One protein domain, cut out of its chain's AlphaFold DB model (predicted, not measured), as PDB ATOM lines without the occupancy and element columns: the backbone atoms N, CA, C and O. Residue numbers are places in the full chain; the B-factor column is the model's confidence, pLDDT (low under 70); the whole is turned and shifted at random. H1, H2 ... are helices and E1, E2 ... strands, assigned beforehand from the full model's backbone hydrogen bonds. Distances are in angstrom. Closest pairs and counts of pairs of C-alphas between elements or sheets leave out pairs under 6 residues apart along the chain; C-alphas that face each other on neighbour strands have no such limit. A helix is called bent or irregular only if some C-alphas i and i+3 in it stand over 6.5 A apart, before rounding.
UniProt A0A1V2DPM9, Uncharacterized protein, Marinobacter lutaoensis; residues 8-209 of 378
ATOM      1  N   ASP A   8     -37.135 -52.423 -15.632       66.81
ATOM      2  CA  ASP A   8     -35.891 -53.189 -15.595       66.81
ATOM      3  C   ASP A   8     -34.772 -52.507 -16.400       66.81
ATOM      4  O   ASP A   8     -33.649 -52.434 -15.908       66.81
ATOM      5  N   ASP A   9     -35.093 -51.905 -17.552       69.38
ATOM      6  CA  ASP A   9     -34.125 -51.169 -18.377       69.38
ATOM      7  C   ASP A   9     -33.678 -49.868 -17.676       69.38
ATOM      8  O   ASP A   9     -32.520 -49.468 -17.751       69.38
ATOM      9  N   GLU A  10     -34.572 -49.218 -16.922       69.12
ATOM     10  CA  GLU A  10     -34.253 -47.995 -16.166       69.12
ATOM     11  C   GLU A  10     -33.412 -48.267 -14.908       69.12
ATOM     12  O   GLU A  10     -32.684 -47.390 -14.436       69.12
ATOM     13  N   LEU A  11     -33.499 -49.475 -14.343       69.12
ATOM     14  CA  LEU A  11     -32.687 -49.883 -13.193       69.12
ATOM     15  C   LEU A  11     -31.225 -50.168 -13.579       69.12
ATOM     16  O   LEU A  11     -30.364 -50.141 -12.693       69.12
ATOM     17  N   GLU A  12     -30.930 -50.400 -14.864       69.06
ATOM     18  CA  GLU A  12     -29.558 -50.562 -15.369       69.06
ATOM     19  C   GLU A  12     -28.756 -49.249 -15.338       69.06
ATOM     20  O   GLU A  12     -27.530 -49.283 -15.244       69.06
ATOM     21  N   GLU A  13     -29.424 -48.088 -15.313       80.19
ATOM     22  CA  GLU A  13     -28.762 -46.777 -15.238       80.19
ATOM     23  C   GLU A  13     -28.238 -46.417 -13.831       80.19
ATOM     24  O   GLU A  13     -27.523 -45.422 -13.669       80.19
ATOM     25  N   ILE A  14     -28.565 -47.199 -12.795       89.19
ATOM     26  CA  ILE A  14     -28.175 -46.882 -11.414       89.19
ATOM     27  C   ILE A  14     -26.682 -47.158 -11.189       89.19
ATOM     28  O   ILE A  14     -26.251 -48.307 -11.072       89.19
ATOM     29  N   ILE A  15     -25.915 -46.088 -10.979       93.62
ATOM     30  CA  ILE A  15     -24.451 -46.115 -10.823       93.62
ATOM     31  C   ILE A  15     -24.018 -46.586  -9.422       93.62
ATOM     32  O   ILE A  15     -22.953 -47.176  -9.253       93.62
ATOM     33  N   ILE A  16     -24.839 -46.352  -8.391       93.19
ATOM     34  CA  ILE A  16     -24.528 -46.724  -6.995       93.19
ATOM     35  C   ILE A  16     -24.353 -48.246  -6.896       93.19
ATOM     36  O   ILE A  16     -25.311 -48.936  -7.207       93.19
ATOM     37  N   PRO A  17     -23.243 -48.817  -6.405       94.62
ATOM     38  CA  PRO A  17     -23.061 -50.269  -6.360       94.62
ATOM     39  C   PRO A  17     -24.149 -51.017  -5.574       94.62
ATOM     40  O   PRO A  17     -24.538 -50.617  -4.476       94.62
ATOM     41  N   LYS A  18     -24.600 -52.172  -6.088       91.94
ATOM     42  CA  LYS A  18     -25.593 -53.028  -5.401       91.94
ATOM     43  C   LYS A  18     -25.103 -53.517  -4.033       91.94
ATOM     44  O   LYS A  18     -25.905 -53.683  -3.118       91.94
ATOM     45  N   SER A  19     -23.793 -53.716  -3.878       93.38
ATOM     46  CA  SER A  19     -23.167 -54.100  -2.606       93.38
ATOM     47  C   SER A  19     -23.375 -53.064  -1.496       93.38
ATOM     48  O   SER A  19     -23.305 -53.413  -0.320       93.38
ATOM     49  N   TRP A  20     -23.679 -51.807  -1.834       93.94
ATOM     50  CA  TRP A  20     -23.922 -50.767  -0.836       93.94
ATOM     51  C   TRP A  20     -25.317 -50.846  -0.213       93.94
ATOM     52  O   TRP A  20     -25.513 -50.345   0.893       93.94
ATOM     53  N   GLU A  21     -26.275 -51.535  -0.849       91.81
ATOM     54  CA  GLU A  21     -27.633 -51.722  -0.308       91.81
ATOM     55  C   GLU A  21     -27.632 -52.434   1.060       91.81
ATOM     56  O   GLU A  21     -28.558 -52.259   1.853       91.81
ATOM     57  N   THR A  22     -26.597 -53.229   1.352       87.12
ATOM     58  CA  THR A  22     -26.456 -53.972   2.613       87.12
ATOM     59  C   THR A  22     -25.630 -53.241   3.669       87.12
ATOM     60  O   THR A  22     -25.721 -53.594   4.841       87.12
ATOM     61  N   ILE A  23     -24.862 -52.212   3.291       82.88
ATOM     62  CA  ILE A  23     -23.983 -51.475   4.216       82.88
ATOM     63  C   ILE A  23     -24.815 -50.768   5.291       82.88
ATOM     64  O   ILE A  23     -24.546 -50.925   6.482       82.88
ATOM     65  N   GLY A  24     -25.865 -50.049   4.882       68.38
ATOM     66  CA  GLY A  24     -26.764 -49.351   5.804       68.38
ATOM     67  C   GLY A  24     -27.561 -50.301   6.705       68.38
ATOM     68  O   GLY A  24     -27.759 -50.015   7.879       68.38
ATOM     69  N   ALA A  25     -27.974 -51.463   6.193       62.53
ATOM     70  CA  ALA A  25     -28.736 -52.446   6.967       62.53
ATOM     71  C   ALA A  25     -27.884 -53.213   7.996       62.53
ATOM     72  O   ALA A  25     -28.408 -53.627   9.028       62.53
ATOM     73  N   ALA A  26     -26.594 -53.413   7.712       57.97
ATOM     74  CA  ALA A  26     -25.667 -54.129   8.586       57.97
ATOM     75  C   ALA A  26     -24.980 -53.223   9.621       57.97
ATOM     76  O   ALA A  26     -24.432 -53.721  10.603       57.97
ATOM     77  N   SER A  27     -24.987 -51.905   9.411       61.50
ATOM     78  CA  SER A  27     -24.250 -50.965  10.249       61.50
ATOM     79  C   SER A  27     -25.110 -50.380  11.372       61.50
ATOM     80  O   SER A  27     -26.176 -49.811  11.131       61.50
ATOM     81  N   GLN A  28     -24.605 -50.429  12.610       61.72
ATOM     82  CA  GLN A  28     -25.189 -49.699  13.746       61.72
ATOM     83  C   GLN A  28     -25.177 -48.175  13.520       61.72
ATOM     84  O   GLN A  28     -25.987 -47.462  14.110       61.72
ATOM     85  N   LEU A  29     -24.347 -47.684  12.588       61.41
ATOM     86  CA  LEU A  29     -24.303 -46.280  12.172       61.41
ATOM     87  C   LEU A  29     -25.626 -45.814  11.549       61.41
ATOM     88  O   LEU A  29     -25.864 -44.615  11.452       61.41
ATOM     89  N   ALA A  30     -26.521 -46.720  11.130       58.62
ATOM     90  CA  ALA A  30     -27.866 -46.375  10.665       58.62
ATOM     91  C   ALA A  30     -28.781 -45.788  11.755       58.62
ATOM     92  O   ALA A  30     -29.787 -45.164  11.413       58.62
ATOM     93  N   LEU A  31     -28.430 -45.971  13.033       60.78
ATOM     94  CA  LEU A  31     -29.186 -45.480  14.189       60.78
ATOM     95  C   LEU A  31     -28.734 -44.101  14.683       60.78
ATOM     96  O   LEU A  31     -29.442 -43.510  15.495       60.78
ATOM     97  N   LEU A  32     -27.591 -43.595  14.209       63.34
ATOM     98  CA  LEU A  32     -27.072 -42.290  14.618       63.34
ATOM     99  C   LEU A  32     -27.981 -41.165  14.120       63.34
ATOM    100  O   LEU A  32     -28.340 -41.119  12.933       63.34
ATOM    101  N   ASP A  33     -28.317 -40.240  15.018       56.78
ATOM    102  CA  ASP A  33     -29.056 -39.040  14.652       56.78
ATOM    103  C   ASP A  33     -28.029 -38.063  14.071       56.78
ATOM    104  O   ASP A  33     -27.290 -37.373  14.770       56.78
ATOM    105  N   THR A  34     -27.912 -38.091  12.743       60.09
ATOM    106  CA  THR A  34     -26.772 -37.558  11.966       60.09
ATOM    107  C   THR A  34     -26.393 -36.089  12.211       60.09
ATOM    108  O   THR A  34     -25.356 -35.659  11.713       60.09
ATOM    109  N   GLU A  35     -27.205 -35.316  12.937       56.41
ATOM    110  CA  GLU A  35     -26.911 -33.920  13.288       56.41
ATOM    111  C   GLU A  35     -25.988 -33.769  14.513       56.41
ATOM    112  O   GLU A  35     -25.296 -32.760  14.591       56.41
ATOM    113  N   ALA A  36     -25.945 -34.735  15.441       58.09
ATOM    114  CA  ALA A  36     -25.134 -34.635  16.665       58.09
ATOM    115  C   ALA A  36     -23.886 -35.534  16.653       58.09
ATOM    116  O   ALA A  36     -22.861 -35.156  17.211       58.09
ATOM    117  N   ASP A  37     -23.956 -36.685  15.976       62.53
ATOM    118  CA  ASP A  37     -22.976 -37.770  16.150       62.53
ATOM    119  C   ASP A  37     -21.906 -37.847  15.043       62.53
ATOM    120  O   ASP A  37     -21.030 -38.706  15.069       62.53
ATOM    121  N   THR A  38     -21.986 -36.994  14.018       64.31
ATOM    122  CA  THR A  38     -21.085 -37.023  12.849       64.31
ATOM    123  C   THR A  38     -19.642 -36.544  13.091       64.31
ATOM    124  O   THR A  38     -18.752 -37.112  12.449       64.31
ATOM    125  N   PRO A  39     -19.356 -35.570  13.983       68.44
ATOM    126  CA  PRO A  39     -17.991 -35.063  14.176       68.44
ATOM    127  C   PRO A  39     -17.016 -36.086  14.775       68.44
ATOM    128  O   PRO A  39     -15.825 -36.046  14.464       68.44
ATOM    129  N   ASP A  40     -17.514 -37.014  15.594       77.75
ATOM    130  CA  ASP A  40     -16.691 -37.956  16.369       77.75
ATOM    131  C   ASP A  40     -16.409 -39.277  15.633       77.75
ATOM    132  O   ASP A  40     -15.738 -40.168  16.158       77.75
ATOM    133  N   LEU A  41     -16.908 -39.422  14.403       83.31
ATOM    134  CA  LEU A  41     -16.701 -40.626  13.600       83.31
ATOM    135  C   LEU A  41     -15.265 -40.714  13.068       83.31
ATOM    136  O   LEU A  41     -14.621 -39.707  12.758       83.31
ATOM    137  N   THR A  42     -14.760 -41.936  12.896       87.50
ATOM    138  CA  THR A  42     -13.507 -42.147  12.160       87.50
ATOM    139  C   THR A  42     -13.709 -41.871  10.663       87.50
ATOM    140  O   THR A  42     -14.838 -41.790  10.176       87.50
ATOM    141  N   GLU A  43     -12.624 -41.704   9.898       87.38
ATOM    142  CA  GLU A  43     -12.731 -41.532   8.438       87.38
ATOM    143  C   GLU A  43     -13.405 -42.741   7.772       87.38
ATOM    144  O   GLU A  43     -14.315 -42.554   6.968       87.38
ATOM    145  N   ALA A  44     -13.053 -43.958   8.196       88.25
ATOM    146  CA  ALA A  44     -13.668 -45.190   7.706       88.25
ATOM    147  C   ALA A  44     -15.170 -45.270   8.042       88.25
ATOM    148  O   ALA A  44     -15.976 -45.635   7.186       88.25
ATOM    149  N   ASP A  45     -15.570 -44.872   9.256       88.81
ATOM    150  CA  ASP A  45     -16.988 -44.853   9.641       88.81
ATOM    151  C   ASP A  45     -17.780 -43.810   8.843       88.81
ATOM    152  O   ASP A  45     -18.921 -44.062   8.450       88.81
ATOM    153  N   ARG A  46     -17.182 -42.642   8.561       89.56
ATOM    154  CA  ARG A  46     -17.790 -41.611   7.704       89.56
ATOM    155  C   ARG A  46     -17.958 -42.091   6.268       89.56
ATOM    156  O   ARG A  46     -19.023 -41.874   5.687       89.56
ATOM    157  N   GLU A  47     -16.949 -42.749   5.708       91.62
ATOM    158  CA  GLU A  47     -17.020 -43.335   4.369       91.62
ATOM    159  C   GLU A  47     -18.149 -44.373   4.303       91.62
ATOM    160  O   GLU A  47     -19.056 -44.264   3.471       91.62
ATOM    161  N   GLN A  48     -18.164 -45.321   5.245       91.44
ATOM    162  CA  GLN A  48     -19.189 -46.362   5.324       91.44
ATOM    163  C   GLN A  48     -20.595 -45.772   5.508       91.44
ATOM    164  O   GLN A  48     -21.560 -46.248   4.905       91.44
ATOM    165  N   LEU A  49     -20.725 -44.712   6.309       90.50
ATOM    166  CA  LEU A  49     -21.969 -43.973   6.493       90.50
ATOM    167  C   LEU A  49     -22.450 -43.340   5.178       90.50
ATOM    168  O   LEU A  49     -23.623 -43.481   4.823       90.50
ATOM    169  N   CYS A  50     -21.564 -42.670   4.440       92.56
ATOM    170  CA  CYS A  50     -21.891 -42.032   3.165       92.56
ATOM    171  C   CYS A  50     -22.310 -43.061   2.103       92.56
ATOM    172  O   CYS A  50     -23.365 -42.907   1.478       92.56
ATOM    173  N   GLN A  51     -21.543 -44.148   1.963       94.31
ATOM    174  CA  GLN A  51     -21.879 -45.273   1.085       94.31
ATOM    175  C   GLN A  51     -23.216 -45.909   1.481       94.31
ATOM    176  O   GLN A  51     -24.067 -46.154   0.626       94.31
ATOM    177  N   GLY A  52     -23.441 -46.110   2.784       92.94
ATOM    178  CA  GLY A  52     -24.680 -46.659   3.325       92.94
ATOM    179  C   GLY A  52     -25.906 -45.809   2.992       92.94
ATOM    180  O   GLY A  52     -26.930 -46.358   2.597       92.94
ATOM    181  N   VAL A  53     -25.810 -44.476   3.065       93.88
ATOM    182  CA  VAL A  53     -26.920 -43.574   2.702       93.88
ATOM    183  C   VAL A  53     -27.261 -43.650   1.214       93.88
ATOM    184  O   VAL A  53     -28.443 -43.693   0.861       93.88
ATOM    185  N   LEU A  54     -26.258 -43.686   0.334       95.38
ATOM    186  CA  LEU A  54     -26.487 -43.859  -1.103       95.38
ATOM    187  C   LEU A  54     -27.057 -45.254  -1.410       95.38
ATOM    188  O   LEU A  54     -28.021 -45.376  -2.169       95.38
ATOM    189  N   GLY A  55     -26.530 -46.294  -0.760       95.06
ATOM    190  CA  GLY A  55     -27.042 -47.660  -0.841       95.06
ATOM    191  C   GLY A  55     -28.500 -47.784  -0.390       95.06
ATOM    192  O   GLY A  55     -29.305 -48.420  -1.068       95.06
ATOM    193  N   ASP A  56     -28.881 -47.118   0.703       94.00
ATOM    194  CA  ASP A  56     -30.259 -47.070   1.198       94.00
ATOM    195  C   ASP A  56     -31.208 -46.379   0.211       94.00
ATOM    196  O   ASP A  56     -32.332 -46.845   0.006       94.00
ATOM    197  N   LEU A  57     -30.770 -45.291  -0.430       95.94
ATOM    198  CA  LEU A  57     -31.551 -44.603  -1.462       95.94
ATOM    199  C   LEU A  57     -31.774 -45.494  -2.689       95.94
ATOM    200  O   LEU A  57     -32.910 -45.606  -3.151       95.94
ATOM    201  N   ARG A  58     -30.728 -46.180  -3.172       95.31
ATOM    202  CA  ARG A  58     -30.838 -47.174  -4.254       95.31
ATOM    203  C   ARG A  58     -31.810 -48.296  -3.878       95.31
ATOM    204  O   ARG A  58     -32.753 -48.569  -4.621       95.31
ATOM    205  N   ARG A  59     -31.613 -48.913  -2.708       95.31
ATOM    206  CA  ARG A  59     -32.449 -50.011  -2.202       95.31
ATOM    207  C   ARG A  59     -33.915 -49.603  -2.116       95.31
ATOM    208  O   ARG A  59     -34.778 -50.284  -2.657       95.31
ATOM    209  N   THR A  60     -34.198 -48.486  -1.450       96.00
ATOM    210  CA  THR A  60     -35.578 -48.021  -1.250       96.00
ATOM    211  C   THR A  60     -36.241 -47.601  -2.558       96.00
ATOM    212  O   THR A  60     -37.433 -47.844  -2.712       96.00
ATOM    213  N   PHE A  61     -35.502 -47.045  -3.526       96.94
ATOM    214  CA  PHE A  61     -36.034 -46.782  -4.865       96.94
ATOM    215  C   PHE A  61     -36.462 -48.074  -5.576       96.94
ATOM    216  O   PHE A  61     -37.604 -48.166  -6.024       96.94
ATOM    217  N   ARG A  62     -35.607 -49.106  -5.588       95.56
ATOM    218  CA  ARG A  62     -35.952 -50.424  -6.148       95.56
ATOM    219  C   ARG A  62     -37.194 -51.019  -5.478       95.56
ATOM    220  O   ARG A  62     -38.126 -51.430  -6.163       95.56
ATOM    221  N   GLU A  63     -37.244 -51.009  -4.146       96.19
ATOM    222  CA  GLU A  63     -38.399 -51.505  -3.385       96.19
ATOM    223  C   GLU A  63     -39.690 -50.723  -3.695       96.19
ATOM    224  O   GLU A  63     -40.777 -51.302  -3.701       96.19
ATOM    225  N   ILE A  64     -39.598 -49.412  -3.964       97.44
ATOM    226  CA  ILE A  64     -40.739 -48.602  -4.416       97.44
ATOM    227  C   ILE A  64     -41.224 -49.081  -5.786       97.44
ATOM    228  O   ILE A  64     -42.430 -49.261  -5.955       97.44
ATOM    229  N   CYS A  65     -40.320 -49.310  -6.741       96.06
ATOM    230  CA  CYS A  65     -40.661 -49.800  -8.077       96.06
ATOM    231  C   CYS A  65     -41.322 -51.188  -8.035       96.06
ATOM    232  O   CYS A  65     -42.390 -51.387  -8.622       96.06
ATOM    233  N   GLU A  66     -40.746 -52.124  -7.275       95.81
ATOM    234  CA  GLU A  66     -41.299 -53.467  -7.051       95.81
ATOM    235  C   GLU A  66     -42.706 -53.389  -6.431       95.81
ATOM    236  O   GLU A  66     -43.668 -53.988  -6.924       95.81
ATOM    237  N   GLN A  67     -42.863 -52.587  -5.373       97.81
ATOM    238  CA  GLN A  67     -44.144 -52.443  -4.690       97.81
ATOM    239  C   GLN A  67     -45.189 -51.719  -5.554       97.81
ATOM    240  O   GLN A  67     -46.369 -52.071  -5.498       97.81
ATOM    241  N   ALA A  68     -44.794 -50.743  -6.374       97.00
ATOM    242  CA  ALA A  68     -45.690 -50.071  -7.312       97.00
ATOM    243  C   ALA A  68     -46.223 -51.048  -8.374       97.00
ATOM    244  O   ALA A  68     -47.419 -51.027  -8.675       97.00
ATOM    245  N   THR A  69     -45.380 -51.960  -8.866       96.25
ATOM    246  CA  THR A  69     -45.792 -53.040  -9.777       96.25
ATOM    247  C   THR A  69     -46.797 -53.984  -9.114       96.25
ATOM    248  O   THR A  69     -47.864 -54.241  -9.674       96.25
ATOM    249  N   ARG A  70     -46.544 -54.397  -7.867       97.00
ATOM    250  CA  ARG A  70     -47.498 -55.204  -7.087       97.00
ATOM    251  C   ARG A  70     -48.833 -54.489  -6.863       97.00
ATOM    252  O   ARG A  70     -49.892 -55.119  -6.878       97.00
ATOM    253  N   VAL A  71     -48.810 -53.178  -6.615       97.94
ATOM    254  CA  VAL A  71     -50.038 -52.379  -6.491       97.94
ATOM    255  C   VAL A  71     -50.785 -52.335  -7.822       97.94
ATOM    256  O   VAL A  71     -52.000 -52.524  -7.823       97.94
ATOM    257  N   ARG A  72     -50.087 -52.140  -8.948       97.31
ATOM    258  CA  ARG A  72     -50.689 -52.143 -10.289       97.31
ATOM    259  C   ARG A  72     -51.476 -53.424 -10.544       97.31
ATOM    260  O   ARG A  72     -52.654 -53.349 -10.879       97.31
ATOM    261  N   GLU A  73     -50.859 -54.581 -10.326       97.00
ATOM    262  CA  GLU A  73     -51.507 -55.888 -10.505       97.00
ATOM    263  C   GLU A  73     -52.794 -56.009  -9.682       97.00
ATOM    264  O   GLU A  73     -53.831 -56.438 -10.186       97.00
ATOM    265  N   ARG A  74     -52.758 -55.559  -8.423       97.75
ATOM    266  CA  ARG A  74     -53.912 -55.610  -7.516       97.75
ATOM    267  C   ARG A  74     -55.029 -54.650  -7.914       97.75
ATOM    268  O   ARG A  74     -56.194 -55.036  -7.900       97.75
ATOM    269  N   VAL A  75     -54.689 -53.427  -8.322       97.81
ATOM    270  CA  VAL A  75     -55.669 -52.442  -8.808       97.81
ATOM    271  C   VAL A  75     -56.367 -52.941 -10.076       97.81
ATOM    272  O   VAL A  75     -57.575 -52.728 -10.218       97.81
ATOM    273  N   MET A  76     -55.637 -53.615 -10.970       97.00
ATOM    274  CA  MET A  76     -56.212 -54.227 -12.170       97.00
ATOM    275  C   MET A  76     -57.079 -55.447 -11.825       97.00
ATOM    276  O   MET A  76     -58.189 -55.566 -12.340       97.00
ATOM    277  N   ALA A  77     -56.647 -56.296 -10.885       96.81
ATOM    278  CA  ALA A  77     -57.449 -57.419 -10.393       96.81
ATOM    279  C   ALA A  77     -58.764 -56.967  -9.727       96.81
ATOM    280  O   ALA A  77     -59.797 -57.614  -9.883       96.81
ATOM    281  N   ASP A  78     -58.759 -55.830  -9.028       96.50
ATOM    282  CA  ASP A  78     -59.974 -55.205  -8.491       96.50
ATOM    283  C   ASP A  78     -60.928 -54.711  -9.593       96.50
ATOM    284  O   ASP A  78     -62.143 -54.683  -9.387       96.50
ATOM    285  N   GLY A  79     -60.406 -54.365 -10.775       93.81
ATOM    286  CA  GLY A  79     -61.215 -54.040 -11.952       93.81
ATOM    287  C   GLY A  79     -62.050 -55.228 -12.430       93.81
ATOM    288  O   GLY A  79     -63.237 -55.070 -12.705       93.81
ATOM    289  N   LEU A  80     -61.487 -56.440 -12.399       94.38
ATOM    290  CA  LEU A  80     -62.206 -57.675 -12.748       94.38
ATOM    291  C   LEU A  80     -63.380 -57.973 -11.800       94.38
ATOM    292  O   LEU A  80     -64.321 -58.666 -12.177       94.38
ATOM    293  N   LYS A  81     -63.352 -57.426 -10.577       92.75
ATOM    294  CA  LYS A  81     -64.447 -57.525  -9.597       92.75
ATOM    295  C   LYS A  81     -65.541 -56.468  -9.801       92.75
ATOM    296  O   LYS A  81     -66.492 -56.430  -9.022       92.75
ATOM    297  N   GLY A  82     -65.407 -55.587 -10.797       92.56
ATOM    298  CA  GLY A  82     -66.364 -54.513 -11.077       92.56
ATOM    299  C   GLY A  82     -66.377 -53.408 -10.017       92.56
ATOM    300  O   GLY A  82     -67.418 -52.796  -9.760       92.56
ATOM    301  N   TYR A  83     -65.253 -53.186  -9.327       92.69
ATOM    302  CA  TYR A  83     -65.159 -52.092  -8.364       92.69
ATOM    303  C   TYR A  83     -65.108 -50.736  -9.092       92.69
ATOM    304  O   TYR A  83     -64.356 -50.606 -10.056       92.69
ATOM    305  N   PRO A  84     -65.819 -49.697  -8.606       93.44
ATOM    306  CA  PRO A  84     -65.864 -48.404  -9.289       93.44
ATOM    307  C   PRO A  84     -64.497 -47.725  -9.424       93.44
ATOM    308  O   PRO A  84     -63.701 -47.714  -8.482       93.44
ATOM    309  N   ALA A  85     -64.245 -47.074 -10.555       95.31
ATOM    310  CA  ALA A  85     -63.055 -46.254 -10.758       95.31
ATOM    311  C   ALA A  85     -63.373 -45.044 -11.636       95.31
ATOM    312  O   ALA A  85     -64.108 -45.153 -12.611       95.31
ATOM    313  N   ILE A  86     -62.813 -43.886 -11.293       94.31
ATOM    314  CA  ILE A  86     -62.979 -42.667 -12.081       94.31
ATOM    315  C   ILE A  86     -61.704 -41.834 -12.080       94.31
ATOM    316  O   ILE A  86     -61.020 -41.716 -11.058       94.31
ATOM    317  N   MET A  87     -61.426 -41.200 -13.213       93.12
ATOM    318  CA  MET A  87     -60.373 -40.204 -13.362       93.12
ATOM    319  C   MET A  87     -60.956 -38.957 -14.020       93.12
ATOM    320  O   MET A  87     -61.613 -39.039 -15.050       93.12
ATOM    321  N   ALA A  88     -60.708 -37.797 -13.420       87.94
ATOM    322  CA  ALA A  88     -61.001 -36.501 -14.027       87.94
ATOM    323  C   ALA A  88     -59.805 -35.909 -14.760       87.94
ATOM    324  O   ALA A  88     -59.978 -35.128 -15.691       87.94
ATOM    325  N   ARG A  89     -58.587 -36.227 -14.315       88.00
ATOM    326  CA  ARG A  89     -57.374 -35.760 -14.978       88.00
ATOM    327  C   ARG A  89     -56.268 -36.807 -14.867       88.00
ATOM    328  O   ARG A  89     -55.913 -37.138 -13.743       88.00
ATOM    329  N   PRO A  90     -55.699 -37.279 -15.982       90.94
ATOM    330  CA  PRO A  90     -56.315 -37.272 -17.311       90.94
ATOM    331  C   PRO A  90     -57.741 -37.856 -17.277       90.94
ATOM    332  O   PRO A  90     -58.043 -38.670 -16.407       90.94
ATOM    333  N   LEU A  91     -58.624 -37.387 -18.160       90.44
ATOM    334  CA  LEU A  91     -59.988 -37.915 -18.255       90.44
ATOM    335  C   LEU A  91     -59.933 -39.369 -18.745       90.44
ATOM    336  O   LEU A  91     -59.140 -39.682 -19.631       90.44
ATOM    337  N   ALA A  92     -60.751 -40.236 -18.153       93.12
ATOM    338  CA  ALA A  92     -60.937 -41.611 -18.603       93.12
ATOM    339  C   ALA A  92     -62.390 -41.829 -19.020       93.12
ATOM    340  O   ALA A  92     -63.295 -41.402 -18.302       93.12
ATOM    341  N   ASP A  93     -62.591 -42.532 -20.133       91.62
ATOM    342  CA  ASP A  93     -63.927 -42.819 -20.668       91.62
ATOM    343  C   ASP A  93     -64.622 -43.976 -19.932       91.62
ATOM    344  O   ASP A  93     -65.850 -44.047 -19.882       91.62
ATOM    345  N   ASP A  94     -63.843 -44.871 -19.317       94.06
ATOM    346  CA  ASP A  94     -64.333 -46.060 -18.622       94.06
ATOM    347  C   ASP A  94     -63.504 -46.399 -17.364       94.06
ATOM    348  O   ASP A  94     -62.425 -45.846 -17.118       94.06
ATOM    349  N   GLU A  95     -64.013 -47.326 -16.544       94.00
ATOM    350  CA  GLU A  95     -63.397 -47.713 -15.267       94.00
ATOM    351  C   GLU A  95     -62.033 -48.418 -15.434       94.00
ATOM    352  O   GLU A  95     -61.150 -48.259 -14.585       94.00
ATOM    353  N   ASN A  96     -61.818 -49.170 -16.518       95.50
ATOM    354  CA  ASN A  96     -60.547 -49.853 -16.780       95.50
ATOM    355  C   ASN A  96     -59.483 -48.854 -17.231       95.50
ATOM    356  O   ASN A  96     -58.369 -48.863 -16.704       95.50
ATOM    357  N   SER A  97     -59.843 -47.935 -18.128       96.56
ATOM    358  CA  SER A  97     -59.007 -46.800 -18.517       96.56
ATOM    359  C   SER A  97     -58.649 -45.944 -17.298       96.56
ATOM    360  O   SER A  97     -57.485 -45.589 -17.102       96.56
ATOM    361  N   ALA A  98     -59.609 -45.690 -16.399       96.31
ATOM    362  CA  ALA A  98     -59.364 -44.979 -15.145       96.31
ATOM    363  C   ALA A  98     -58.324 -45.694 -14.261       96.31
ATOM    364  O   ALA A  98     -57.434 -45.044 -13.709       96.31
ATOM    365  N   ARG A  99     -58.387 -47.027 -14.153       97.44
ATOM    366  CA  ARG A  99     -57.407 -47.845 -13.412       97.44
ATOM    367  C   ARG A  99     -56.036 -47.865 -14.079       97.44
ATOM    368  O   ARG A  99     -55.030 -47.727 -13.384       97.44
ATOM    369  N   ALA A 100     -55.978 -47.983 -15.402       96.75
ATOM    370  CA  ALA A 100     -54.726 -47.927 -16.151       96.75
ATOM    371  C   ALA A 100     -54.009 -46.586 -15.924       96.75
ATOM    372  O   ALA A 100     -52.831 -46.556 -15.575       96.75
ATOM    373  N   ILE A 101     -54.739 -45.470 -16.000       96.88
ATOM    374  CA  ILE A 101     -54.191 -44.138 -15.720       96.88
ATOM    375  C   ILE A 101     -53.789 -44.003 -14.245       96.88
ATOM    376  O   ILE A 101     -52.721 -43.472 -13.943       96.88
ATOM    377  N   ALA A 102     -54.617 -44.486 -13.314       97.06
ATOM    378  CA  ALA A 102     -54.309 -44.423 -11.889       97.06
ATOM    379  C   ALA A 102     -53.063 -45.236 -11.519       97.06
ATOM    380  O   ALA A 102     -52.295 -44.804 -10.669       97.06
ATOM    381  N   THR A 103     -52.842 -46.390 -12.148       96.62
ATOM    382  CA  THR A 103     -51.643 -47.209 -11.919       96.62
ATOM    383  C   THR A 103     -50.408 -46.618 -12.589       96.62
ATOM    384  O   THR A 103     -49.360 -46.576 -11.950       96.62
ATOM    385  N   ALA A 104     -50.539 -46.045 -13.791       94.75
ATOM    386  CA  ALA A 104     -49.473 -45.257 -14.411       94.75
ATOM    387  C   ALA A 104     -49.046 -44.083 -13.510       94.75
ATOM    388  O   ALA A 104     -47.859 -43.860 -13.309       94.75
ATOM    389  N   ALA A 105     -49.998 -43.403 -12.863       95.19
ATOM    390  CA  ALA A 105     -49.711 -42.332 -11.905       95.19
ATOM    391  C   ALA A 105     -48.864 -42.777 -10.700       95.19
ATOM    392  O   ALA A 105     -48.158 -41.964 -10.104       95.19
ATOM    393  N   LEU A 106     -48.965 -44.049 -10.299       95.81
ATOM    394  CA  LEU A 106     -48.190 -44.610  -9.190       95.81
ATOM    395  C   LEU A 106     -46.757 -44.969  -9.587       95.81
ATOM    396  O   LEU A 106     -45.934 -45.131  -8.690       95.81
ATOM    397  N   GLN A 107     -46.496 -45.083 -10.889       94.38
ATOM    398  CA  GLN A 107     -45.199 -45.408 -11.486       94.38
ATOM    399  C   GLN A 107     -44.559 -44.195 -12.192       94.38
ATOM    400  O   GLN A 107     -43.432 -44.293 -12.663       94.38
ATOM    401  N   ASP A 108     -45.246 -43.045 -12.245       94.19
ATOM    402  CA  ASP A 108     -44.762 -41.801 -12.859       94.19
ATOM    403  C   ASP A 108     -43.686 -41.127 -11.986       94.19
ATOM    404  O   ASP A 108     -43.944 -40.162 -11.257       94.19
ATOM    405  N   PHE A 109     -42.484 -41.705 -11.996       94.06
ATOM    406  CA  PHE A 109     -41.340 -41.250 -11.208       94.06
ATOM    407  C   PHE A 109     -40.390 -40.337 -11.979       94.06
ATOM    408  O   PHE A 109     -39.498 -39.761 -11.357       94.06
ATOM    409  N   PHE A 110     -40.560 -40.178 -13.291       93.56
ATOM    410  CA  PHE A 110     -39.600 -39.502 -14.161       93.56
ATOM    411  C   PHE A 110     -40.193 -38.255 -14.813       93.56
ATOM    412  O   PHE A 110     -41.394 -38.161 -15.042       93.56
ATOM    413  N   PHE A 111     -39.338 -37.279 -15.113       92.81
ATOM    414  CA  PHE A 111     -39.719 -36.105 -15.886       92.81
ATOM    415  C   PHE A 111     -40.086 -36.507 -17.312       92.81
ATOM    416  O   PHE A 111     -39.295 -37.181 -17.973       92.81
ATOM    417  N   HIS A 112     -41.228 -36.030 -17.802       91.12
ATOM    418  CA  HIS A 112     -41.631 -36.152 -19.207       91.12
ATOM    419  C   HIS A 112     -40.814 -35.210 -20.096       91.12
ATOM    420  O   HIS A 112     -40.259 -34.216 -19.624       91.12
ATOM    421  N   ASP A 113     -40.737 -35.513 -21.390       89.25
ATOM    422  CA  ASP A 113     -40.020 -34.660 -22.342       89.25
ATOM    423  C   ASP A 113     -40.650 -33.259 -22.378       89.25
ATOM    424  O   ASP A 113     -41.864 -33.107 -22.515       89.25
ATOM    425  N   GLY A 114     -39.818 -32.227 -22.209       89.38
ATOM    426  CA  GLY A 114     -40.260 -30.830 -22.146       89.38
ATOM    427  C   GLY A 114     -40.902 -30.398 -20.819       89.38
ATOM    428  O   GLY A 114     -41.318 -29.246 -20.713       89.38
ATOM    429  N   GLN A 115     -40.972 -31.269 -19.804       89.81
ATOM    430  CA  GLN A 115     -41.498 -30.914 -18.483       89.81
ATOM    431  C   GLN A 115     -40.524 -30.014 -17.708       89.81
ATOM    432  O   GLN A 115     -39.331 -30.311 -17.607       89.81
ATOM    433  N   ASP A 116     -41.030 -28.939 -17.095       88.50
ATOM    434  CA  ASP A 116     -40.214 -28.081 -16.227       88.50
ATOM    435  C   ASP A 116     -39.800 -28.817 -14.938       88.50
ATOM    436  O   ASP A 116     -40.571 -29.573 -14.343       88.50
ATOM    437  N   VAL A 117     -38.596 -28.537 -14.428       83.00
ATOM    438  CA  VAL A 117     -38.034 -29.186 -13.224       83.00
ATOM    439  C   VAL A 117     -38.901 -28.966 -11.970       83.00
ATOM    440  O   VAL A 117     -38.839 -29.734 -11.003       83.00
ATOM    441  N   LYS A 118     -39.705 -27.896 -11.935       83.44
ATOM    442  CA  LYS A 118     -40.632 -27.598 -10.835       83.44
ATOM    443  C   LYS A 118     -42.029 -28.161 -11.073       83.44
ATOM    444  O   LYS A 118     -42.799 -28.221 -10.105       83.44
ATOM    445  N   GLU A 119     -42.352 -28.553 -12.298       84.75
ATOM    446  CA  GLU A 119     -43.642 -29.107 -12.665       84.75
ATOM    447  C   GLU A 119     -43.797 -30.541 -12.142       84.75
ATOM    448  O   GLU A 119     -42.844 -31.293 -11.937       84.75
ATOM    449  N   THR A 120     -45.042 -30.908 -11.844       88.50
ATOM    450  CA  THR A 120     -45.394 -32.288 -11.509       88.50
ATOM    451  C   THR A 120     -46.708 -32.621 -12.175       88.50
ATOM    452  O   THR A 120     -47.652 -31.825 -12.087       88.50
ATOM    453  N   THR A 121     -46.785 -33.814 -12.748       90.50
ATOM    454  CA  THR A 121     -48.000 -34.326 -13.368       90.50
ATOM    455  C   THR A 121     -49.124 -34.423 -12.332       90.50
ATOM    456  O   THR A 121     -48.894 -34.597 -11.123       90.50
ATOM    457  N   VAL A 122     -50.357 -34.226 -12.798       90.25
ATOM    458  CA  VAL A 122     -51.559 -34.190 -11.962       90.25
ATOM    459  C   VAL A 122     -52.470 -35.337 -12.349       90.25
ATOM    460  O   VAL A 122     -53.011 -35.351 -13.452       90.25
ATOM    461  N   TYR A 123     -52.672 -36.242 -11.395       93.44
ATOM    462  CA  TYR A 123     -53.595 -37.356 -11.521       93.44
ATOM    463  C   TYR A 123     -54.729 -37.197 -10.513       93.44
ATOM    464  O   TYR A 123     -54.555 -37.396  -9.312       93.44
ATOM    465  N   THR A 124     -55.895 -36.800 -11.000       92.06
ATOM    466  CA  THR A 124     -57.077 -36.527 -10.190       92.06
ATOM    467  C   THR A 124     -58.114 -37.601 -10.448       92.06
ATOM    468  O   THR A 124     -58.682 -37.661 -11.535       92.06
ATOM    469  N   GLY A 125     -58.412 -38.415  -9.442       94.38
ATOM    470  CA  GLY A 125     -59.407 -39.476  -9.560       94.38
ATOM    471  C   GLY A 125     -59.745 -40.125  -8.228       94.38
ATOM    472  O   GLY A 125     -59.243 -39.709  -7.177       94.38
ATOM    473  N   ALA A 126     -60.616 -41.125  -8.282       96.25
ATOM    474  CA  ALA A 126     -61.005 -41.938  -7.141       96.25
ATOM    475  C   ALA A 126     -61.183 -43.399  -7.566       96.25
ATOM    476  O   ALA A 126     -61.956 -43.691  -8.477       96.25
ATOM    477  N   ILE A 127     -60.488 -44.310  -6.888       97.62
ATOM    478  CA  ILE A 127     -60.428 -45.731  -7.240       97.62
ATOM    479  C   ILE A 127     -60.899 -46.563  -6.046       97.62
ATOM    480  O   ILE A 127     -60.308 -46.502  -4.965       97.62
ATOM    481  N   ALA A 128     -61.968 -47.334  -6.235       96.25
ATOM    482  CA  ALA A 128     -62.414 -48.318  -5.260       96.25
ATOM    483  C   ALA A 128     -61.521 -49.560  -5.318       96.25
ATOM    484  O   ALA A 128     -61.234 -50.087  -6.402       96.25
ATOM    485  N   CYS A 129     -61.133 -50.044  -4.144       97.06
ATOM    486  CA  CYS A 129     -60.132 -51.085  -3.968       97.06
ATOM    487  C   CYS A 129     -60.526 -52.099  -2.897       97.06
ATOM    488  O   CYS A 129     -61.287 -51.797  -1.972       97.06
ATOM    489  N   SER A 130     -59.957 -53.296  -3.000       96.56
ATOM    490  CA  SER A 130     -59.995 -54.279  -1.925       96.56
ATOM    491  C   SER A 130     -59.089 -53.885  -0.756       96.56
ATOM    492  O   SER A 130     -58.216 -53.020  -0.877       96.56
ATOM    493  N   ARG A 131     -59.259 -54.556   0.388       95.25
ATOM    494  CA  ARG A 131     -58.403 -54.341   1.565       95.25
ATOM    495  C   ARG A 131     -56.947 -54.677   1.282       95.25
ATOM    496  O   ARG A 131     -56.057 -53.965   1.739       95.25
ATOM    497  N   GLU A 132     -56.696 -55.713   0.491       96.94
ATOM    498  CA  GLU A 132     -55.339 -56.112   0.140       96.94
ATOM    499  C   GLU A 132     -54.658 -55.078  -0.765       96.94
ATOM    500  O   GLU A 132     -53.462 -54.825  -0.613       96.94
ATOM    501  N   THR A 133     -55.403 -54.450  -1.680       98.31
ATOM    502  CA  THR A 133     -54.896 -53.342  -2.503       98.31
ATOM    503  C   THR A 133     -54.586 -52.115  -1.646       98.31
ATOM    504  O   THR A 133     -53.516 -51.522  -1.790       98.31
ATOM    505  N   LEU A 134     -55.467 -51.762  -0.701       97.75
ATOM    506  CA  LEU A 134     -55.220 -50.662   0.241       97.75
ATOM    507  C   LEU A 134     -54.000 -50.945   1.134       97.75
ATOM    508  O   LEU A 134     -53.173 -50.060   1.329       97.75
ATOM    509  N   GLY A 135     -53.833 -52.181   1.615       97.50
ATOM    510  CA  GLY A 135     -52.645 -52.602   2.363       97.50
ATOM    511  C   GLY A 135     -51.357 -52.492   1.540       97.50
ATOM    512  O   GLY A 135     -50.354 -51.971   2.025       97.50
ATOM    513  N   ALA A 136     -51.390 -52.900   0.268       98.31
ATOM    514  CA  ALA A 136     -50.251 -52.752  -0.638       98.31
ATOM    515  C   ALA A 136     -49.894 -51.274  -0.899       98.31
ATOM    516  O   ALA A 136     -48.715 -50.929  -0.976       98.31
ATOM    517  N   LEU A 137     -50.895 -50.395  -0.984       98.38
ATOM    518  CA  LEU A 137     -50.701 -48.948  -1.105       98.38
ATOM    519  C   LEU A 137     -50.104 -48.316   0.158       98.38
ATOM    520  O   LEU A 137     -49.255 -47.430   0.061       98.38
ATOM    521  N   LEU A 138     -50.517 -48.769   1.346       98.12
ATOM    522  CA  LEU A 138     -49.918 -48.328   2.609       98.12
ATOM    523  C   LEU A 138     -48.444 -48.737   2.696       98.12
ATOM    524  O   LEU A 138     -47.609 -47.924   3.087       98.12
ATOM    525  N   GLU A 139     -48.108 -49.951   2.260       98.25
ATOM    526  CA  GLU A 139     -46.715 -50.394   2.171       98.25
ATOM    527  C   GLU A 139     -45.914 -49.569   1.151       98.25
ATOM    528  O   GLU A 139     -44.793 -49.160   1.447       98.25
ATOM    529  N   LEU A 140     -46.494 -49.227  -0.008       98.31
ATOM    530  CA  LEU A 140     -45.862 -48.319  -0.974       98.31
ATOM    531  C   LEU A 140     -45.542 -46.956  -0.337       98.31
ATOM    532  O   LEU A 140     -44.431 -46.448  -0.485       98.31
ATOM    533  N   ASN A 141     -46.487 -46.381   0.412       98.25
ATOM    534  CA  ASN A 141     -46.259 -45.136   1.150       98.25
ATOM    535  C   ASN A 141     -45.151 -45.278   2.200       98.25
ATOM    536  O   ASN A 141     -44.304 -44.393   2.299       98.25
ATOM    537  N   ARG A 142     -45.097 -46.404   2.925       98.06
ATOM    538  CA  ARG A 142     -44.020 -46.684   3.887       98.06
ATOM    539  C   ARG A 142     -42.646 -46.667   3.213       98.06
ATOM    540  O   ARG A 142     -41.719 -46.055   3.740       98.06
ATOM    541  N   ARG A 143     -42.513 -47.288   2.035       97.56
ATOM    542  CA  ARG A 143     -41.259 -47.292   1.258       97.56
ATOM    543  C   ARG A 143     -40.889 -45.896   0.752       97.56
ATOM    544  O   ARG A 143     -39.737 -45.487   0.890       97.56
ATOM    545  N   LYS A 144     -41.867 -45.121   0.268       97.81
ATOM    546  CA  LYS A 144     -41.673 -43.705  -0.100       97.81
ATOM    547  C   LYS A 144     -41.193 -42.854   1.079       97.81
ATOM    548  O   LYS A 144     -40.303 -42.021   0.913       97.81
ATOM    549  N   ASP A 145     -41.722 -43.089   2.278       96.69
ATOM    550  CA  ASP A 145     -41.268 -42.409   3.493       96.69
ATOM    551  C   ASP A 145     -39.832 -42.798   3.877       96.69
ATOM    552  O   ASP A 145     -39.062 -41.937   4.310       96.69
ATOM    553  N   CYS A 146     -39.432 -44.060   3.686       95.12
ATOM    554  CA  CYS A 146     -38.041 -44.491   3.855       95.12
ATOM    555  C   CYS A 146     -37.096 -43.763   2.886       95.12
ATOM    556  O   CYS A 146     -36.088 -43.212   3.332       95.12
ATOM    557  N   PHE A 147     -37.451 -43.664   1.602       96.75
ATOM    558  CA  PHE A 147     -36.667 -42.904   0.621       96.75
ATOM    559  C   PHE A 147     -36.538 -41.424   1.022       96.75
ATOM    560  O   PHE A 147     -35.445 -40.859   1.046       96.75
ATOM    561  N   LYS A 148     -37.646 -40.800   1.443       96.38
ATOM    562  CA  LYS A 148     -37.666 -39.412   1.930       96.38
ATOM    563  C   LYS A 148     -36.772 -39.201   3.159       96.38
ATOM    564  O   LYS A 148     -36.125 -38.157   3.282       96.38
ATOM    565  N   LYS A 149     -36.717 -40.172   4.078       93.38
ATOM    566  CA  LYS A 149     -35.784 -40.155   5.218       93.38
ATOM    567  C   LYS A 149     -34.332 -40.246   4.745       93.38
ATOM    568  O   LYS A 149     -33.523 -39.446   5.208       93.38
ATOM    569  N   GLY A 150     -34.026 -41.117   3.781       93.50
ATOM    570  CA  GLY A 150     -32.711 -41.185   3.130       93.50
ATOM    571  C   GLY A 150     -32.299 -39.845   2.512       93.50
ATOM    572  O   GLY A 150     -31.210 -39.341   2.780       93.50
ATOM    573  N   MET A 151     -33.214 -39.182   1.795       95.75
ATOM    574  CA  MET A 151     -32.990 -37.843   1.230       95.75
ATOM    575  C   MET A 151     -32.731 -36.783   2.306       95.75
ATOM    576  O   MET A 151     -31.917 -35.879   2.105       95.75
ATOM    577  N   LYS A 152     -33.429 -36.852   3.448       92.94
ATOM    578  CA  LYS A 152     -33.174 -35.959   4.588       92.94
ATOM    579  C   LYS A 152     -31.775 -36.205   5.154       92.94
ATOM    580  O   LYS A 152     -31.042 -35.239   5.336       92.94
ATOM    581  N   ARG A 153     -31.407 -37.468   5.374       91.19
ATOM    582  CA  ARG A 153     -30.105 -37.872   5.913       91.19
ATOM    583  C   ARG A 153     -28.953 -37.411   5.023       91.19
ATOM    584  O   ARG A 153     -28.022 -36.783   5.505       91.19
ATOM    585  N   LEU A 154     -29.085 -37.591   3.711       94.06
ATOM    586  CA  LEU A 154     -28.129 -37.084   2.731       94.06
ATOM    587  C   LEU A 154     -27.920 -35.566   2.841       94.06
ATOM    588  O   LEU A 154     -26.796 -35.079   2.832       94.06
ATOM    589  N   ARG A 155     -29.009 -34.800   2.981       93.75
ATOM    590  CA  ARG A 155     -28.931 -33.338   3.153       93.75
ATOM    591  C   ARG A 155     -28.249 -32.932   4.461       93.75
ATOM    592  O   ARG A 155     -27.648 -31.861   4.489       93.75
ATOM    593  N   VAL A 156     -28.378 -33.734   5.518       89.94
ATOM    594  CA  VAL A 156     -27.679 -33.509   6.791       89.94
ATOM    595  C   VAL A 156     -26.181 -33.744   6.610       89.94
ATOM    596  O   VAL A 156     -25.410 -32.838   6.903       89.94
ATOM    597  N   LEU A 157     -25.778 -34.873   6.014       89.69
ATOM    598  CA  LEU A 157     -24.363 -35.167   5.735       89.69
ATOM    599  C   LEU A 157     -23.696 -34.090   4.869       89.69
ATOM    600  O   LEU A 157     -22.573 -33.697   5.135       89.69
ATOM    601  N   LEU A 158     -24.413 -33.542   3.885       91.69
ATOM    602  CA  LEU A 158     -23.916 -32.444   3.043       91.69
ATOM    603  C   LEU A 158     -23.861 -31.073   3.748       91.69
ATOM    604  O   LEU A 158     -23.439 -30.086   3.141       91.69
ATOM    605  N   THR A 159     -24.361 -30.973   4.982       90.12
ATOM    606  CA  THR A 159     -24.233 -29.770   5.821       90.12
ATOM    607  C   THR A 159     -22.989 -29.847   6.706       90.12
ATOM    608  O   THR A 159     -22.373 -28.812   6.952       90.12
ATOM    609  N   ASP A 160     -22.609 -31.048   7.147       88.38
ATOM    610  CA  ASP A 160     -21.375 -31.284   7.895       88.38
ATOM    611  C   ASP A 160     -20.147 -31.221   6.973       88.38
ATOM    612  O   ASP A 160     -20.143 -31.789   5.882       88.38
ATOM    613  N   HIS A 161     -19.091 -30.519   7.393       88.62
ATOM    614  CA  HIS A 161     -17.929 -30.292   6.532       88.62
ATOM    615  C   HIS A 161     -17.179 -31.594   6.225       88.62
ATOM    616  O   HIS A 161     -16.780 -31.810   5.082       88.62
ATOM    617  N   GLN A 162     -16.967 -32.449   7.227       89.56
ATOM    618  CA  GLN A 162     -16.163 -33.661   7.074       89.56
ATOM    619  C   GLN A 162     -16.911 -34.720   6.259       89.56
ATOM    620  O   GLN A 162     -16.357 -35.273   5.309       89.56
ATOM    621  N   ALA A 163     -18.184 -34.958   6.577       88.50
ATOM    622  CA  ALA A 163     -19.039 -35.868   5.828       88.50
ATOM    623  C   ALA A 163     -19.284 -35.381   4.394       88.50
ATOM    624  O   ALA A 163     -19.329 -36.200   3.477       88.50
ATOM    625  N   ARG A 164     -19.390 -34.065   4.162       91.75
ATOM    626  CA  ARG A 164     -19.476 -33.510   2.804       91.75
ATOM    627  C   ARG A 164     -18.222 -33.810   1.989       91.75
ATOM    628  O   ARG A 164     -18.367 -34.279   0.869       91.75
ATOM    629  N   THR A 165     -17.026 -33.579   2.535       91.00
ATOM    630  CA  THR A 165     -15.772 -33.888   1.828       91.00
ATOM    631  C   THR A 165     -15.695 -35.369   1.458       91.00
ATOM    632  O   THR A 165     -15.308 -35.701   0.341       91.00
ATOM    633  N   GLU A 166     -16.111 -36.264   2.355       92.19
ATOM    634  CA  GLU A 166     -16.125 -37.699   2.056       92.19
ATOM    635  C   GLU A 166     -17.177 -38.065   0.998       92.19
ATOM    636  O   GLU A 166     -16.895 -38.789   0.044       92.19
ATOM    637  N   MET A 167     -18.375 -37.485   1.093       93.06
ATOM    638  CA  MET A 167     -19.414 -37.643   0.076       93.06
ATOM    639  C   MET A 167     -18.958 -37.132  -1.301       93.06
ATOM    640  O   MET A 167     -19.278 -37.757  -2.307       93.06
ATOM    641  N   GLU A 168     -18.201 -36.034  -1.369       92.19
ATOM    642  CA  GLU A 168     -17.636 -35.495  -2.614       92.19
ATOM    643  C   GLU A 168     -16.608 -36.446  -3.238       92.19
ATOM    644  O   GLU A 168     -16.659 -36.671  -4.451       92.19
ATOM    645  N   LYS A 169     -15.726 -37.062  -2.433       92.19
ATOM    646  CA  LYS A 169     -14.794 -38.102  -2.910       92.19
ATOM    647  C   LYS A 169     -15.560 -39.287  -3.501       92.19
ATOM    648  O   LYS A 169     -15.305 -39.680  -4.638       92.19
ATOM    649  N   ILE A 170     -16.530 -39.816  -2.749       93.25
ATOM    650  CA  ILE A 170     -17.363 -40.949  -3.169       93.25
ATOM    651  C   ILE A 170     -18.128 -40.612  -4.453       93.25
ATOM    652  O   ILE A 170     -18.141 -41.394  -5.402       93.25
ATOM    653  N   TYR A 171     -18.755 -39.438  -4.505       93.06
ATOM    654  CA  TYR A 171     -19.541 -39.014  -5.656       93.06
ATOM    655  C   TYR A 171     -18.675 -38.813  -6.903       93.06
ATOM    656  O   TYR A 171     -19.065 -39.265  -7.975       93.06
ATOM    657  N   SER A 172     -17.480 -38.232  -6.764       91.81
ATOM    658  CA  SER A 172     -16.523 -38.069  -7.870       91.81
ATOM    659  C   SER A 172     -15.987 -39.412  -8.377       91.81
ATOM    660  O   SER A 172     -15.728 -39.564  -9.565       91.81
ATOM    661  N   ALA A 173     -15.851 -40.409  -7.497       92.06
ATOM    662  CA  ALA A 173     -15.475 -41.764  -7.895       92.06
ATOM    663  C   ALA A 173     -16.590 -42.475  -8.685       92.06
ATOM    664  O   ALA A 173     -16.300 -43.217  -9.619       92.06
ATOM    665  N   LEU A 174     -17.861 -42.239  -8.333       91.88
ATOM    666  CA  LEU A 174     -19.013 -42.777  -9.067       91.88
ATOM    667  C   LEU A 174     -19.258 -42.043 -10.393       91.88
ATOM    668  O   LEU A 174     -19.627 -42.664 -11.387       91.88
ATOM    669  N   LEU A 175     -19.072 -40.724 -10.409       90.50
ATOM    670  CA  LEU A 175     -19.295 -39.841 -11.552       90.50
ATOM    671  C   LEU A 175     -18.101 -38.887 -11.704       90.50
ATOM    672  O   LEU A 175     -18.144 -37.771 -11.186       90.50
ATOM    673  N   PRO A 176     -17.059 -39.278 -12.461       85.56
ATOM    674  CA  PRO A 176     -15.862 -38.452 -12.649       85.56
ATOM    675  C   PRO A 176     -16.129 -37.080 -13.287       85.56
ATOM    676  O   PRO A 176     -15.360 -36.146 -13.096       85.56
ATOM    677  N   GLU A 177     -17.228 -36.948 -14.033       83.12
ATOM    678  CA  GLU A 177     -17.654 -35.697 -14.680       83.12
ATOM    679  C   GLU A 177     -18.495 -34.788 -13.762       83.12
ATOM    680  O   GLU A 177     -18.976 -33.735 -14.188       83.12
ATOM    681  N   ALA A 178     -18.738 -35.194 -12.514       76.12
ATOM    682  CA  ALA A 178     -19.571 -34.437 -11.595       76.12
ATOM    683  C   ALA A 178     -18.919 -33.111 -11.147       76.12
ATOM    684  O   ALA A 178     -17.697 -33.011 -11.028       76.12
ATOM    685  N   PRO A 179     -19.726 -32.076 -10.848       73.75
ATOM    686  CA  PRO A 179     -19.213 -30.820 -10.314       73.75
ATOM    687  C   PRO A 179     -18.542 -31.013  -8.945       73.75
ATOM    688  O   PRO A 179     -19.065 -31.710  -8.079       73.75
ATOM    689  N   VAL A 180     -17.411 -30.325  -8.753       67.44
ATOM    690  CA  VAL A 180     -16.488 -30.477  -7.608       67.44
ATOM    691  C   VAL A 180     -17.067 -29.968  -6.278       67.44
ATOM    692  O   VAL A 180     -16.560 -30.310  -5.220       67.44
ATOM    693  N   ASN A 181     -18.146 -29.180  -6.306       76.69
ATOM    694  CA  ASN A 181     -18.736 -28.587  -5.107       76.69
ATOM    695  C   ASN A 181     -20.148 -29.130  -4.902       76.69
ATOM    696  O   ASN A 181     -21.060 -28.721  -5.620       76.69
ATOM    697  N   VAL A 182     -20.340 -30.025  -3.926       82.00
ATOM    698  CA  VAL A 182     -21.662 -30.585  -3.619       82.00
ATOM    699  C   VAL A 182     -22.177 -29.999  -2.314       82.00
ATOM    700  O   VAL A 182     -21.786 -30.348  -1.206       82.00
ATOM    701  N   SER A 183     -23.136 -29.098  -2.441       87.12
ATOM    702  CA  SER A 183     -23.857 -28.500  -1.330       87.12
ATOM    703  C   SER A 183     -25.138 -29.264  -0.997       87.12
ATOM    704  O   SER A 183     -25.714 -30.001  -1.802       87.12
ATOM    705  N   ARG A 184     -25.707 -28.975   0.179       88.06
ATOM    706  CA  ARG A 184     -27.052 -29.431   0.576       88.06
ATOM    707  C   ARG A 184     -28.128 -29.197  -0.501       88.06
ATOM    708  O   ARG A 184     -29.081 -29.974  -0.591       88.06
ATOM    709  N   LYS A 185     -28.021 -28.120  -1.292       88.19
ATOM    710  CA  LYS A 185     -28.992 -27.787  -2.352       88.19
ATOM    711  C   LYS A 185     -28.870 -28.722  -3.560       88.19
ATOM    712  O   LYS A 185     -29.863 -28.941  -4.251       88.19
ATOM    713  N   GLU A 186     -27.700 -29.319  -3.764       90.31
ATOM    714  CA  GLU A 186     -27.394 -30.224  -4.875       90.31
ATOM    715  C   GLU A 186     -27.699 -31.690  -4.571       90.31
ATOM    716  O   GLU A 186     -27.703 -32.500  -5.492       90.31
ATOM    717  N   ALA A 187     -28.088 -32.033  -3.337       93.00
ATOM    718  CA  ALA A 187     -28.468 -33.396  -2.946       93.00
ATOM    719  C   ALA A 187     -29.452 -34.060  -3.930       93.00
ATOM    720  O   ALA A 187     -29.324 -35.231  -4.268       93.00
ATOM    721  N   GLY A 188     -30.442 -33.303  -4.422       92.50
ATOM    722  CA  GLY A 188     -31.400 -33.822  -5.400       92.50
ATOM    723  C   GLY A 188     -30.804 -34.050  -6.792       92.50
ATOM    724  O   GLY A 188     -31.247 -34.956  -7.486       92.50
ATOM    725  N   ALA A 189     -29.830 -33.238  -7.210       91.38
ATOM    726  CA  ALA A 189     -29.119 -33.428  -8.474       91.38
ATOM    727  C   ALA A 189     -28.174 -34.630  -8.394       91.38
ATOM    728  O   ALA A 189     -28.190 -35.464  -9.291       91.38
ATOM    729  N   MET A 190     -27.455 -34.767  -7.279       93.25
ATOM    730  CA  MET A 190     -26.605 -35.921  -6.997       93.25
ATOM    731  C   MET A 190     -27.392 -37.233  -7.080       93.25
ATOM    732  O   MET A 190     -27.019 -38.135  -7.819       93.25
ATOM    733  N   VAL A 191     -28.545 -37.316  -6.409       94.50
ATOM    734  CA  VAL A 191     -29.388 -38.523  -6.450       94.50
ATOM    735  C   VAL A 191     -29.930 -38.811  -7.850       94.50
ATOM    736  O   VAL A 191     -29.979 -39.972  -8.240       94.50
ATOM    737  N   ARG A 192     -30.283 -37.787  -8.637       93.00
ATOM    738  CA  ARG A 192     -30.651 -37.986 -10.049       93.00
ATOM    739  C   ARG A 192     -29.491 -38.558 -10.855       93.00
ATOM    740  O   ARG A 192     -29.686 -39.519 -11.578       93.00
ATOM    741  N   ASN A 193     -28.289 -38.016 -10.715       92.06
ATOM    742  CA  ASN A 193     -27.149 -38.505 -11.488       92.06
ATOM    743  C   ASN A 193     -26.742 -39.929 -11.090       92.06
ATOM    744  O   ASN A 193     -26.295 -40.683 -11.944       92.06
ATOM    745  N   CYS A 194     -26.925 -40.295  -9.820       93.06
ATOM    746  CA  CYS A 194     -26.564 -41.611  -9.301       93.06
ATOM    747  C   CYS A 194     -27.637 -42.697  -9.497       93.06
ATOM    748  O   CYS A 194     -27.287 -43.874  -9.557       93.06
ATOM    749  N   ILE A 195     -28.924 -42.329  -9.512       94.00
ATOM    750  CA  ILE A 195     -30.046 -43.272  -9.660       94.00
ATOM    751  C   ILE A 195     -30.610 -43.219 -11.077       94.00
ATOM    752  O   ILE A 195     -30.597 -44.225 -11.764       94.00
ATOM    753  N   HIS A 196     -31.134 -42.068 -11.501       92.19
ATOM    754  CA  HIS A 196     -31.674 -41.890 -12.848       92.19
ATOM    755  C   HIS A 196     -31.816 -40.398 -13.176       92.19
ATOM    756  O   HIS A 196     -32.453 -39.638 -12.431       92.19
ATOM    757  N   ARG A 197     -31.253 -39.950 -14.307       90.69
ATOM    758  CA  ARG A 197     -31.104 -38.511 -14.621       90.69
ATOM    759  C   ARG A 197     -32.442 -37.776 -14.705       90.69
ATOM    760  O   ARG A 197     -32.542 -36.613 -14.311       90.69
ATOM    761  N   ARG A 198     -33.492 -38.468 -15.159       92.38
ATOM    762  CA  ARG A 198     -34.863 -37.933 -15.247       92.38
ATOM    763  C   ARG A 198     -35.678 -38.096 -13.964       92.38
ATOM    764  O   ARG A 198     -36.857 -37.781 -13.983       92.38
ATOM    765  N   LEU A 199     -35.120 -38.590 -12.859       93.94
ATOM    766  CA  LEU A 199     -35.913 -38.876 -11.659       93.94
ATOM    767  C   LEU A 199     -36.560 -37.605 -11.079       93.94
ATOM    768  O   LEU A 199     -35.890 -36.686 -10.595       93.94
ATOM    769  N   ASN A 200     -37.888 -37.582 -11.047       94.69
ATOM    770  CA  ASN A 200     -38.679 -36.562 -10.384       94.69
ATOM    771  C   ASN A 200     -38.903 -36.941  -8.914       94.69
ATOM    772  O   ASN A 200     -39.929 -37.500  -8.514       94.69
ATOM    773  N   ILE A 201     -37.940 -36.562  -8.069       94.81
ATOM    774  CA  ILE A 201     -37.957 -36.829  -6.619       94.81
ATOM    775  C   ILE A 201     -39.261 -36.337  -5.956       94.81
ATOM    776  O   ILE A 201     -39.752 -36.961  -5.019       94.81
ATOM    777  N   ARG A 202     -39.879 -35.252  -6.454       93.38
ATOM    778  CA  ARG A 202     -41.145 -34.741  -5.893       93.38
ATOM    779  C   ARG A 202     -42.325 -35.673  -6.156       93.38
ATOM    780  O   ARG A 202     -43.249 -35.694  -5.344       93.38
ATOM    781  N   GLN A 203     -42.336 -36.382  -7.286       93.75
ATOM    782  CA  GLN A 203     -43.359 -37.383  -7.593       93.75
ATOM    783  C   GLN A 203     -43.107 -38.671  -6.811       93.75
ATOM    784  O   GLN A 203     -44.038 -39.206  -6.204       93.75
ATOM    785  N   LEU A 204     -41.843 -39.097  -6.727       95.12
ATOM    786  CA  LEU A 204     -41.430 -40.260  -5.946       95.12
ATOM    787  C   LEU A 204     -41.811 -40.125  -4.460       95.12
ATOM    788  O   LEU A 204     -42.449 -41.016  -3.908       95.12
ATOM    789  N   GLU A 205     -41.519 -38.984  -3.824       94.88
ATOM    790  CA  GLU A 205     -41.836 -38.725  -2.406       94.88
ATOM    791  C   GLU A 205     -43.330 -38.446  -2.136       94.88
ATOM    792  O   GLU A 205     -43.747 -38.289  -0.983       94.88
ATOM    793  N   ARG A 206     -44.168 -38.326  -3.175       93.44
ATOM    794  CA  ARG A 206     -45.585 -37.987  -3.002       93.44
ATOM    795  C   ARG A 206     -46.355 -39.195  -2.470       93.44
ATOM    796  O   ARG A 206     -46.470 -40.216  -3.150       93.44
ATOM    797  N   ALA A 207     -46.928 -39.039  -1.279       95.50
ATOM    798  CA  ALA A 207     -47.794 -40.040  -0.670       95.50
ATOM    799  C   ALA A 207     -49.085 -40.235  -1.479       95.50
ATOM    800  O   ALA A 207     -49.696 -39.275  -1.960       95.50
ATOM    801  N   VAL A 208     -49.509 -41.489  -1.584       97.12
ATOM    802  CA  VAL A 208     -50.763 -41.900  -2.204       97.12
ATOM    803  C   VAL A 208     -51.891 -41.777  -1.177       97.12
ATOM    804  O   VAL A 208     -51.790 -42.372  -0.101       97.12
ATOM    805  N   PRO A 209     -52.966 -41.026  -1.458       96.94
ATOM    806  CA  PRO A 209     -54.101 -40.944  -0.548       96.94
ATOM    807  C   PRO A 209     -54.839 -42.285  -0.434       96.94
ATOM    808  O   PRO A 209     -55.363 -42.796  -1.423       96.94
TER     809      PRO A 209
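Overview. This is residues 8 to 209 of the 378 residues of an uncharacterized protein of Marinobacter lutaoensis (UniProt A0A1V2DPM9). Two long helices, H4 and H6, run side by side in opposite ways and make the long axis of the domain. At one end a two-stranded sheet of E1 and E2 stands with H5, which packs along H4; toward the other end H2 and H7 cross H4 and H8 packs on H6. The printed part has 202 residues, with nine named helices and two named strands in the order H1 H2 H3 H4 E1 H5 E2 H6 H7 H8 H9; the sheet, in the order E1 - E2, is antiparallel. The class is mostly helix, and the whole is compact, with a radius of gyration of the C-alphas of 18.9 A, though elongated in outline, spanning 59 by 37 by 28 A.

Along the chain. H1 is residues 8 to 11, and its C-alpha 8 is at (-35.891, -53.189, -15.595). H2 follows with residues 18 to 26; it is irregular, but only just, with C-alphas 21 and 24 standing 6.6 A apart. H3 is residues 28 to 31. H4, the longest helix, runs from residue 43 at C-alpha (-12.731, -41.532, 8.438) to residue 80 at (-62.206, -57.675, -12.748), a length of 56.2 A. E1 is residues 85 to 89, H5 is residues 95 to 107 and 18.7 A long, and E2 is residues 124 to 129. H6, residues 131 to 157, is 39.3 A long. H7 is residues 161 to 174, 20.0 A long. H8 is residues 187 to 195, and H9 is residues 201 to 204, with C-alpha 204 at (-41.430, -40.260, -5.946).

Arrangement. H4 is the hub and touches five helices. H1 is close to H4 but not clearly touching, with the closest C-alphas those of Leu 11 and Arg 62, 7.8 A apart. H2 touches residues 48 to 59 of H4 about perpendicular, at 77 degrees, closest at the C-alphas of Glu 21 and Gly 55, 4.1 A. H3 and H4 only just touch, with 3 pairs of C-alphas within 8 A, closest at Leu 29 and Leu 49, 6.6 A. H4 touches H5 with its residues 65 to 79, at a shallow tilt of 3 degrees, opposite ways; the closest C-alphas are those of Arg 72 and Thr 103, 5.3 A. E1 and E2 are antiparallel neighbours, with N 88 and O 124 at 2.8 A and N 126 and O 86 at 2.9 A, within hydrogen-bond range. The closest C-alphas of E1 and H5 are those of Ala 85 and Glu 95, 4.8 A apart. H4 touches H6 at a shallow tilt of 22 degrees, opposite ways, closest at the C-alphas of Thr 60 and Phe 147, 5.6 A. H7 touches residues 46 to 51 of H4 at a steep tilt of 64 degrees, closest at the C-alphas of Cys 50 and Met 167, 5.9 A. H8 touches residues 151 to 155 of H6 at a steep tilt of 63 degrees, closest at the C-alphas of Arg 155 and Ala 187, 6.1 A. H5 and H9 are near each other, while H5 and H6 are apart. Every O i to N i+4 pair is within hydrogen-bond range in H4, H5, H6, H7 and H8; H2 has 1 of 5, beside 4 of 6 O i to N i+3 pairs, and H1, H3 and H9 are too short for an O i to N i+4 pair.

Size, cuts and confidence. The two C-alphas farthest apart are those of Asp 40 and Asp 93, at 60.2 A. The printed part has no cut. The links from H3 to H4, H5 to E2 and H7 to H8 are long, with 11, 16 and 12 residues. The mean pLDDT of the printed part is 89.6, and 22 residues are under 70: residues 8 to 12, residues 24 to 39 and residue 180.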